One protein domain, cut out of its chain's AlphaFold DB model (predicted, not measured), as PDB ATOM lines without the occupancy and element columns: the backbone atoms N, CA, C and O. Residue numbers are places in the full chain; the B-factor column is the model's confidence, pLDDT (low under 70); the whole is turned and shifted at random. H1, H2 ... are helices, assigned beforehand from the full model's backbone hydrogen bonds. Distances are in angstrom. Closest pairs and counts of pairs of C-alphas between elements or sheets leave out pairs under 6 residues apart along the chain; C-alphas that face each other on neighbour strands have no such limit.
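This is residues 188 to 267 of the 267 residues of an uncharacterized protein of Xenopus laevis (UniProt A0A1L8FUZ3). A small compact body of four helices, with H4 between H1 and H3 and the first residues of H4 packing on H2, has a thin tail sticking out of it, residues 252 to 267, in which the short helix H5 sits away from the rest. H1 runs alongside H4 the opposite way at a wider spacing, and H3 crosses H4 at a steep tilt. The printed part has 80 residues with five named helices, H1 to H5 in order along the chain, and no named strand, and its class is all helix. The whole is loose, with a radius of gyration of the C-alphas of 15.8 A, and elongated, spanning 49 by 27 by 22 A, the tail making the length.

H4, residues 238 to 249, touches H3, residues 222 to 232, and the closest C-alphas are those of Val 226 and Leu 241, 6.2 A apart. H3 and H4 run opposite ways at a steep tilt of 56 degrees. H4 touches H2, residues 207 to 217, with residues 238 to 241 alone; the closest C-alphas, of Arg 211 and Ser 238, are 5.2 A apart. H2 and H4 run the same way at a shallow tilt of 34 degrees, only just short of steep. H1, residues 189 to 200, is close to H4 but not clearly touching, with the closest C-alphas, of Phe 189 and Phe 249, 6.5 A apart. H1 and H4 run opposite ways at a shallow tilt of 9 degrees. H2 and H3 are also close but not clearly touching, with the closest C-alphas, of Leu 215 and Leu 223, 6.2 A apart. H1 and H3 are apart. H5, residues 255 to 262, is apart from H1, H2, H3 and H4. In H1, H2, H3, H4 and H5 every O i to N i+4 pair is within hydrogen-bond range.

H4 is 16.2 A from first to last C-alpha, beginning at C-alpha 238 (140.793, 100.356, 103.821). H1 is 15.8 A long and begins at C-alpha 189 (140.868, 116.170, 105.728). H2 is 15.5 A long and H3 15.9 A. H5 is 10.8 A long and ends at C-alpha 262 (134.491, 125.321, 81.441).

The two C-alphas farthest apart, of Val 231 and Arg 267, the chain's last residue, are 49.6 A apart. Without residues 252 to 267, which stand free, the body spans 28 by 27 by 16 A. The printed part has no cut, and no link is long. The mean pLDDT of the printed part is 76.0, with residue 188 and residues 251 to 267 under 70.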
ATOM      1  N   SER A 188     143.447 119.516 108.185       66.50
ATOM      2  CA  SER A 188     142.377 119.393 107.185       66.50
ATOM      3  C   SER A 188     142.260 117.935 106.735       66.50
ATOM      4  O   SER A 188     143.265 117.222 106.715       66.50
ATOM      5  N   PHE A 189     141.069 117.508 106.298       70.81
ATOM      6  CA  PHE A 189     140.868 116.170 105.728       70.81
ATOM      7  C   PHE A 189     141.911 115.848 104.647       70.81
ATOM      8  O   PHE A 189     142.414 114.734 104.595       70.81
ATOM      9  N   GLU A 190     142.284 116.829 103.822       75.62
ATOM     10  CA  GLU A 190     143.302 116.651 102.781       75.62
ATOM     11  C   GLU A 190     144.684 116.336 103.359       75.62
ATOM     12  O   GLU A 190     145.321 115.382 102.932       75.62
ATOM     13  N   SER A 191     145.093 117.060 104.403       75.94
ATOM     14  CA  SER A 191     146.370 116.836 105.088       75.94
ATOM     15  C   SER A 191     146.410 115.468 105.773       75.94
ATOM     16  O   SER A 191     147.403 114.749 105.657       75.94
ATOM     17  N   TRP A 192     145.317 115.079 106.437       85.69
ATOM     18  CA  TRP A 192     145.194 113.761 107.059       85.69
ATOM     19  C   TRP A 192     145.215 112.641 106.015       85.69
ATOM     20  O   TRP A 192     145.892 111.629 106.206       85.69
ATOM     21  N   ARG A 193     144.491 112.813 104.902       82.12
ATOM     22  CA  ARG A 193     144.412 111.848 103.797       82.12
ATOM     23  C   ARG A 193     145.786 111.633 103.186       82.12
ATOM     24  O   ARG A 193     146.223 110.490 103.104       82.12
ATOM     25  N   ASP A 194     146.477 112.706 102.818       80.12
ATOM     26  CA  ASP A 194     147.797 112.631 102.193       80.12
ATOM     27  C   ASP A 194     148.812 111.980 103.143       80.12
ATOM     28  O   ASP A 194     149.535 111.063 102.748       80.12
ATOM     29  N   SER A 195     148.794 112.366 104.424       77.12
ATOM     30  CA  SER A 195     149.614 111.745 105.473       77.12
ATOM     31  C   SER A 195     149.299 110.253 105.651       77.12
ATOM     32  O   SER A 195     150.203 109.412 105.710       77.12
ATOM     33  N   THR A 196     148.015 109.890 105.663       80.81
ATOM     34  CA  THR A 196     147.548 108.506 105.817       80.81
ATOM     35  C   THR A 196     147.912 107.654 104.604       80.81
ATOM     36  O   THR A 196     148.432 106.557 104.782       80.81
ATOM     37  N   VAL A 197     147.716 108.144 103.378       80.31
ATOM     38  CA  VAL A 197     148.053 107.432 102.131       80.31
ATOM     39  C   VAL A 197     149.558 107.194 102.016       80.31
ATOM     40  O   VAL A 197     149.985 106.115 101.597       80.31
ATOM     41  N   VAL A 198     150.380 108.165 102.427       79.69
ATOM     42  CA  VAL A 198     151.836 107.983 102.518       79.69
ATOM     43  C   VAL A 198     152.171 106.922 103.571       79.69
ATOM     44  O   VAL A 198     152.884 105.966 103.265       79.69
ATOM     45  N   SER A 199     151.580 107.027 104.765       77.69
ATOM     46  CA  SER A 199     151.803 106.104 105.887       77.69
ATOM     47  C   SER A 199     151.299 104.681 105.625       77.69
ATOM     48  O   SER A 199     151.833 103.719 106.178       77.69
ATOM     49  N   MET A 200     150.296 104.505 104.761       73.56
ATOM     50  CA  MET A 200     149.771 103.189 104.384       73.56
ATOM     51  C   MET A 200     150.832 102.316 103.710       73.56
ATOM     52  O   MET A 200     150.775 101.095 103.846       73.56
ATOM     53  N   ARG A 201     151.834 102.915 103.045       74.88
ATOM     54  CA  ARG A 201     152.970 102.167 102.472       74.88
ATOM     55  C   ARG A 201     153.805 101.472 103.547       74.88
ATOM     56  O   ARG A 201     154.325 100.386 103.302       74.88
ATOM     57  N   ASP A 202     153.873 102.066 104.735       76.69
ATOM     58  CA  ASP A 202     154.609 101.535 105.882       76.69
ATOM     59  C   ASP A 202     153.744 100.603 106.744       76.69
ATOM     60  O   ASP A 202     154.232  99.864 107.605       76.69
ATOM     61  N   TRP A 203     152.427 100.602 106.532       80.94
ATOM     62  CA  TRP A 203     151.511  99.745 107.268       80.94
ATOM     63  C   TRP A 203     151.481  98.343 106.671       80.94
ATOM     64  O   TRP A 203     150.682  98.016 105.804       80.94
ATOM     65  N   THR A 204     152.315  97.462 107.209       72.06
ATOM     66  CA  THR A 204     152.269  96.040 106.861       72.06
ATOM     67  C   THR A 204     151.237  95.303 107.718       72.06
ATOM     68  O   THR A 204     151.247  95.402 108.947       72.06
ATOM     69  N   GLY A 205     150.341  94.537 107.094       81.81
ATOM     70  CA  GLY A 205     149.397  93.682 107.811       81.81
ATOM     71  C   GLY A 205     148.170  93.292 106.989       81.81
ATOM     72  O   GLY A 205     148.001  93.776 105.873       81.81
ATOM     73  N   PRO A 206     147.304  92.416 107.530       86.69
ATOM     74  CA  PRO A 206     146.008  92.137 106.929       86.69
ATOM     75  C   PRO A 206     145.121  93.386 106.953       86.69
ATOM     76  O   PRO A 206     145.300  94.280 107.783       86.69
ATOM     77  N   GLU A 207     144.098  93.393 106.104       86.69
ATOM     78  CA  GLU A 207     143.173  94.517 105.948       86.69
ATOM     79  C   GLU A 207     142.531  94.971 107.261       86.69
ATOM     80  O   GLU A 207     142.328  96.155 107.512       86.69
ATOM     81  N   THR A 208     142.278  94.024 108.160       84.81
ATOM     82  CA  THR A 208     141.752  94.284 109.502       84.81
ATOM     83  C   THR A 208     142.663  95.187 110.336       84.81
ATOM     84  O   THR A 208     142.167  95.990 111.127       84.81
ATOM     85  N   THR A 209     143.982  95.095 110.152       88.00
ATOM     86  CA  THR A 209     144.967  95.963 110.806       88.00
ATOM     87  C   THR A 209     144.965  97.354 110.183       88.00
ATOM     88  O   THR A 209     144.965  98.332 110.926       88.00
ATOM     89  N   MET A 210     144.912  97.464 108.850       87.56
ATOM     90  CA  MET A 210     144.848  98.768 108.174       87.56
ATOM     91  C   MET A 210     143.565  99.515 108.533       87.56
ATOM     92  O   MET A 210     143.626 100.657 108.978       87.56
ATOM     93  N   ARG A 211     142.409  98.842 108.466       88.44
ATOM     94  CA  ARG A 211     141.114  99.404 108.885       88.44
ATOM     95  C   ARG A 211     141.151  99.894 110.332       88.44
ATOM     96  O   ARG A 211     140.636 100.967 110.621       88.44
ATOM     97  N   ARG A 212     141.774  99.138 111.246       86.19
ATOM     98  CA  ARG A 212     141.925  99.564 112.648       86.19
ATOM     99  C   ARG A 212     142.756 100.841 112.760       86.19
ATOM    100  O   ARG A 212     142.317 101.757 113.439       86.19
ATOM    101  N   LYS A 213     143.901 100.912 112.078       87.19
ATOM    102  CA  LYS A 213     144.768 102.099 112.094       87.19
ATOM    103  C   LYS A 213     144.066 103.340 111.532       87.19
ATOM    104  O   LYS A 213     144.179 104.403 112.126       87.19
ATOM    105  N   ILE A 214     143.280 103.188 110.460       89.06
ATOM    106  CA  ILE A 214     142.412 104.258 109.936       89.06
ATOM    107  C   ILE A 214     141.398 104.689 111.003       89.06
ATOM    108  O   ILE A 214     141.273 105.866 111.307       89.06
ATOM    109  N   LEU A 215     140.686 103.749 111.628       85.56
ATOM    110  CA  LEU A 215     139.715 104.079 112.680       85.56
ATOM    111  C   LEU A 215     140.355 104.751 113.908       85.56
ATOM    112  O   LEU A 215     139.681 105.521 114.586       85.56
ATOM    113  N   GLU A 216     141.612 104.437 114.220       85.25
ATOM    114  CA  GLU A 216     142.360 105.026 115.334       85.25
ATOM    115  C   GLU A 216     142.844 106.453 115.032       85.25
ATOM    116  O   GLU A 216     142.866 107.271 115.951       85.25
ATOM    117  N   SER A 217     143.169 106.778 113.774       85.06
ATOM    118  CA  SER A 217     143.561 108.139 113.368       85.06
ATOM    119  C   SER A 217     142.364 109.078 113.149       85.06
ATOM    120  O   SER A 217     142.495 110.299 113.198       85.06
ATOM    121  N   LEU A 218     141.161 108.532 112.956       83.50
ATOM    122  CA  LEU A 218     139.938 109.315 112.783       83.50
ATOM    123  C   LEU A 218     139.317 109.752 114.115       83.50
ATOM    124  O   LEU A 218     139.136 108.955 115.039       83.50
ATOM    125  N   ARG A 219     138.820 110.995 114.182       77.88
ATOM    126  CA  ARG A 219     137.886 111.424 115.243       77.88
ATOM    127  C   ARG A 219     136.467 111.598 114.711       77.88
ATOM    128  O   ARG A 219     136.183 111.483 113.521       77.88
ATOM    129  N   SER A 220     135.526 111.835 115.621       71.56
ATOM    130  CA  SER A 220     134.162 112.224 115.242       71.56
ATOM    131  C   SER A 220     134.190 113.619 114.605       71.56
ATOM    132  O   SER A 220     134.843 114.491 115.172       71.56
ATOM    133  N   PRO A 221     133.479 113.875 113.491       77.38
ATOM    134  CA  PRO A 221     132.416 113.062 112.881       77.38
ATOM    135  C   PRO A 221     132.879 111.970 111.899       77.38
ATOM    136  O   PRO A 221     132.120 111.030 111.668       77.38
ATOM    137  N   ALA A 222     134.103 112.037 111.372       79.75
ATOM    138  CA  ALA A 222     134.611 111.122 110.347       79.75
ATOM    139  C   ALA A 222     134.604 109.644 110.778       79.75
ATOM    140  O   ALA A 222     134.144 108.768 110.045       79.75
ATOM    141  N   LEU A 223     134.976 109.369 112.030       81.06
ATOM    142  CA  LEU A 223     134.930 108.028 112.618       81.06
ATOM    143  C   LEU A 223     133.521 107.410 112.604       81.06
ATOM    144  O   LEU A 223     133.373 106.196 112.474       81.06
ATOM    145  N   ASN A 224     132.476 108.228 112.764       80.69
ATOM    146  CA  ASN A 224     131.100 107.731 112.785       80.69
ATOM    147  C   ASN A 224     130.628 107.334 111.386       80.69
ATOM    148  O   ASN A 224     129.915 106.340 111.259       80.69
ATOM    149  N   VAL A 225     131.056 108.071 110.358       82.81
ATOM    150  CA  VAL A 225     130.765 107.761 108.951       82.81
ATOM    151  C   VAL A 225     131.358 106.405 108.591       82.81
ATOM    152  O   VAL A 225     130.626 105.510 108.176       82.81
ATOM    153  N   VAL A 226     132.647 106.205 108.871       84.19
ATOM    154  CA  VAL A 226     133.345 104.942 108.586       84.19
ATOM    155  C   VAL A 226     132.742 103.774 109.366       84.19
ATOM    156  O   VAL A 226     132.486 102.719 108.793       84.19
ATOM    157  N   LYS A 227     132.434 103.951 110.659       82.75
ATOM    158  CA  LYS A 227     131.776 102.899 111.454       82.75
ATOM    159  C   LYS A 227     130.403 102.522 110.904       82.75
ATOM    160  O   LYS A 227     130.072 101.343 110.902       82.75
ATOM    161  N   SER A 228     129.616 103.497 110.451       80.50
ATOM    162  CA  SER A 228     128.317 103.235 109.823       80.50
ATOM    163  C   SER A 228     128.482 102.501 108.492       80.50
ATOM    164  O   SER A 228     127.797 101.513 108.245       80.50
ATOM    165  N   TYR A 229     129.439 102.937 107.672       83.19
ATOM    166  CA  TYR A 229     129.751 102.320 106.387       83.19
ATOM    167  C   TYR A 229     130.183 100.855 106.545       83.19
ATOM    168  O   TYR A 229     129.660  99.985 105.860       83.19
ATOM    169  N   MET A 230     131.030 100.546 107.531       81.31
ATOM    170  CA  MET A 230     131.469  99.173 107.817       81.31
ATOM    171  C   MET A 230     130.353  98.246 108.319       81.31
ATOM    172  O   MET A 230     130.473  97.029 108.198       81.31
ATOM    173  N   VAL A 231     129.278  98.785 108.907       81.50
ATOM    174  CA  VAL A 231     128.103  97.977 109.282       81.50
ATOM    175  C   VAL A 231     127.325  97.555 108.037       81.50
ATOM    176  O   VAL A 231     126.832  96.429 107.986       81.50
ATOM    177  N   ALA A 232     127.226  98.438 107.042       79.00
ATOM    178  CA  ALA A 232     126.588  98.139 105.762       79.00
ATOM    179  C   ALA A 232     127.481  97.278 104.848       79.00
ATOM    180  O   ALA A 232     126.973  96.420 104.130       79.00
ATOM    181  N   HIS A 233     128.801  97.469 104.923       81.19
ATOM    182  CA  HIS A 233     129.806  96.826 104.076       81.19
ATOM    183  C   HIS A 233     130.901  96.173 104.942       81.19
ATOM    184  O   HIS A 233     131.962  96.762 105.164       81.19
ATOM    185  N   PRO A 234     130.669  94.962 105.486       81.38
ATOM    186  CA  PRO A 234     131.623  94.302 106.387       81.38
ATOM    187  C   PRO A 234     132.934  93.888 105.690       81.38
ATOM    188  O   PRO A 234     133.982  93.738 106.326       81.38
ATOM    189  N   ASP A 235     132.886  93.706 104.376       83.19
ATOM    190  CA  ASP A 235     133.999  93.364 103.502       83.19
ATOM    191  C   ASP A 235     134.769  94.587 102.976       83.19
ATOM    192  O   ASP A 235     135.884  94.398 102.490       83.19
ATOM    193  N   ALA A 236     134.273  95.813 103.195       87.31
ATOM    194  CA  ALA A 236     134.878  97.065 102.729       87.31
ATOM    195  C   ALA A 236     136.350  97.217 103.115       87.31
ATOM    196  O   ALA A 236     136.691  97.245 104.297       87.31
ATOM    197  N   THR A 237     137.222  97.341 102.127       90.31
ATOM    198  CA  THR A 237     138.660  97.570 102.267       90.31
ATOM    199  C   THR A 237     138.976  98.948 102.856       90.31
ATOM    200  O   THR A 237     138.159  99.858 102.865       90.31
ATOM    201  N   SER A 238     140.185  99.103 103.384       87.25
ATOM    202  CA  SER A 238     140.793 100.356 103.821       87.25
ATOM    203  C   SER A 238     140.758 101.419 102.723       87.25
ATOM    204  O   SER A 238     140.488 102.568 103.047       87.25
ATOM    205  N   GLY A 239     140.930 101.031 101.452       86.69
ATOM    206  CA  GLY A 239     140.696 101.897 100.292       86.69
ATOM    207  C   GLY A 239     139.267 102.438 100.257       86.69
ATOM    208  O   GLY A 239     139.086 103.652 100.253       86.69
ATOM    209  N   ASP A 240     138.270 101.558 100.369       87.12
ATOM    210  CA  ASP A 240     136.849 101.945 100.400       87.12
ATOM    211  C   ASP A 240     136.535 102.875 101.593       87.12
ATOM    212  O   ASP A 240     135.694 103.771 101.504       87.12
ATOM    213  N   LEU A 241     137.238 102.705 102.725       86.25
ATOM    214  CA  LEU A 241     137.099 103.594 103.888       86.25
ATOM    215  C   LEU A 241     137.663 105.000 103.631       86.25
ATOM    216  O   LEU A 241     137.125 105.972 104.161       86.25
ATOM    217  N   ILE A 242     138.747 105.123 102.863       87.25
ATOM    218  CA  ILE A 242     139.295 106.427 102.465       87.25
ATOM    219  C   ILE A 242     138.389 107.074 101.416       87.25
ATOM    220  O   ILE A 242     138.091 108.259 101.537       87.25
ATOM    221  N   GLU A 243     137.882 106.299 100.457       84.94
ATOM    222  CA  GLU A 243     136.969 106.785  99.421       84.94
ATOM    223  C   GLU A 243     135.679 107.352 100.027       84.94
ATOM    224  O   GLU A 243     135.290 108.477  99.718       84.94
ATOM    225  N   VAL A 244     135.037 106.642 100.964       84.38
ATOM    226  CA  VAL A 244     133.818 107.163 101.608       84.38
ATOM    227  C   VAL A 244     134.092 108.452 102.386       84.38
ATOM    228  O   VAL A 244     133.239 109.342 102.444       84.38
ATOM    229  N   LEU A 245     135.283 108.591 102.971       82.12
ATOM    230  CA  LEU A 245     135.685 109.825 103.635       82.12
ATOM    231  C   LEU A 245     135.949 110.952 102.640       82.12
ATOM    232  O   LEU A 245     135.576 112.082 102.928       82.12
ATOM    233  N   GLU A 246     136.525 110.661 101.478       83.31
ATOM    234  CA  GLU A 246     136.732 111.632 100.404       83.31
ATOM    235  C   GLU A 246     135.405 112.121  99.824       83.31
ATOM    236  O   GLU A 246     135.199 113.322  99.687       83.31
ATOM    237  N   VAL A 247     134.442 111.225  99.622       78.56
ATOM    238  CA  VAL A 247     133.082 111.598  99.208       78.56
ATOM    239  C   VAL A 247     132.381 112.460 100.267       78.56
ATOM    240  O   VAL A 247     131.582 113.334  99.931       78.56
ATOM    241  N   THR A 248     132.665 112.237 101.554       79.50
ATOM    242  CA  THR A 248     131.959 112.921 102.652       79.50
ATOM    243  C   THR A 248     132.614 114.240 103.078       79.50
ATOM    244  O   THR A 248     131.917 115.191 103.433       79.50
ATOM    245  N   PHE A 249     133.946 114.291 103.098       79.06
ATOM    246  CA  PHE A 249     134.755 115.379 103.664       79.06
ATOM    247  C   PHE A 249     135.757 115.971 102.673       79.06
ATOM    248  O   PHE A 249     136.433 116.942 103.017       79.06
ATOM    249  N   GLY A 250     135.872 115.398 101.475       75.19
ATOM    250  CA  GLY A 250     136.687 115.946 100.404       75.19
ATOM    251  C   GLY A 250     136.233 117.349 100.000       75.19
ATOM    252  O   GLY A 250     135.119 117.782 100.330       75.19
ATOM    253  N   PRO A 251     137.106 118.097  99.314       68.38
ATOM    254  CA  PRO A 251     136.766 119.418  98.818       68.38
ATOM    255  C   PRO A 251     135.542 119.318  97.902       68.38
ATOM    256  O   PRO A 251     135.550 118.626  96.888       68.38
ATOM    257  N   VAL A 252     134.475 120.029  98.261       59.47
ATOM    258  CA  VAL A 252     133.363 120.249  97.336       59.47
ATOM    259  C   VAL A 252     133.861 121.257  96.313       59.47
ATOM    260  O   VAL A 252     134.125 122.408  96.671       59.47
ATOM    261  N   GLU A 253     133.999 120.830  95.058       57.50
ATOM    262  CA  GLU A 253     134.285 121.736  93.950       57.50
ATOM    263  C   GLU A 253     133.270 122.884  93.985       57.50
ATOM    264  O   GLU A 253     132.055 122.699  93.860       57.50
ATOM    265  N   SER A 254     133.770 124.093  94.240       47.12
ATOM    266  CA  SER A 254     132.939 125.290  94.234       47.12
ATOM    267  C   SER A 254     132.338 125.466  92.842       47.12
ATOM    268  O   SER A 254     133.015 125.234  91.841       47.12
ATOM    269  N   ALA A 255     131.104 125.971  92.754       55.41
ATOM    270  CA  ALA A 255     130.501 126.362  91.475       55.41
ATOM    271  C   ALA A 255     131.430 127.282  90.651       55.41
ATOM    272  O   ALA A 255     131.401 127.259  89.423       55.41
ATOM    273  N   THR A 256     132.291 128.054  91.324       53.34
ATOM    274  CA  THR A 256     133.320 128.891  90.699       53.34
ATOM    275  C   THR A 256     134.461 128.075  90.071       53.34
ATOM    276  O   THR A 256     134.886 128.408  88.973       53.34
ATOM    277  N   GLU A 257     134.929 126.996  90.708       56.09
ATOM    278  CA  GLU A 257     135.966 126.092  90.160       56.09
ATOM    279  C   GLU A 257     135.430 125.286  88.971       56.09
ATOM    280  O   GLU A 257     136.080 125.179  87.932       56.09
ATOM    281  N   MET A 258     134.176 124.838  89.066       61.19
ATOM    282  CA  MET A 258     133.454 124.230  87.947       61.19
ATOM    283  C   MET A 258     133.386 125.197  86.752       61.19
ATOM    284  O   MET A 258     133.661 124.810  85.617       61.19
ATOM    285  N   LEU A 259     133.100 126.482  87.002       61.22
ATOM    286  CA  LEU A 259     133.119 127.524  85.970       61.22
ATOM    287  C   LEU A 259     134.511 127.731  85.359       61.22
ATOM    288  O   LEU A 259     134.590 127.934  84.149       61.22
ATOM    289  N   TYR A 260     135.598 127.656  86.130       58.88
ATOM    290  CA  TYR A 260     136.955 127.765  85.582       58.88
ATOM    291  C   TYR A 260     137.313 126.592  84.660       58.88
ATOM    292  O   TYR A 260     137.911 126.824  83.609       58.88
ATOM    293  N   HIS A 261     136.867 125.369  84.968       57.16
ATOM    294  CA  HIS A 261     137.063 124.204  84.096       57.16
ATOM    295  C   HIS A 261     136.346 124.330  82.740       57.16
ATOM    296  O   HIS A 261     136.864 123.865  81.726       57.16
ATOM    297  N   PHE A 262     135.197 125.014  82.694       57.16
ATOM    298  CA  PHE A 262     134.491 125.321  81.441       57.16
ATOM    299  C   PHE A 262     135.124 126.468  80.632       57.16
ATOM    300  O   PHE A 262     134.809 126.618  79.453       57.16
ATOM    301  N   HIS A 263     136.005 127.275  81.234       54.94
ATOM    302  CA  HIS A 263     136.602 128.463  80.609       54.94
ATOM    303  C   HIS A 263     138.100 128.327  80.315       54.94
ATOM    304  O   HIS A 263     138.761 129.344  80.108       54.94
ATOM    305  N   ILE A 264     138.650 127.111  80.244       48.47
ATOM    306  CA  ILE A 264     139.937 126.896  79.573       48.47
ATOM    307  C   ILE A 264     139.639 126.664  78.086       48.47
ATOM    308  O   ILE A 264     139.330 125.536  77.705       48.47
ATOM    309  N   PRO A 265     139.696 127.690  77.212       47.78
ATOM    310  CA  PRO A 265     139.826 127.420  75.796       47.78
ATOM    311  C   PRO A 265     141.177 126.729  75.607       47.78
ATOM    312  O   PRO A 265     142.218 127.305  75.934       47.78
ATOM    313  N   GLU A 266     141.153 125.494  75.102       48.91
ATOM    314  CA  GLU A 266     142.305 124.910  74.415       48.91
ATOM    315  C   GLU A 266     142.909 125.990  73.511       48.91
ATOM    316  O   GLU A 266     142.214 126.572  72.670       48.91
ATOM    317  N   ARG A 267     144.181 126.308  73.737       42.81
ATOM    318  CA  ARG A 267     144.942 127.239  72.912       42.81
ATOM    319  C   ARG A 267     146.106 126.517  72.272       42.81
ATOM    320  O   ARG A 267     146.761 125.737  72.997       42.81
TER     321      ARG A 267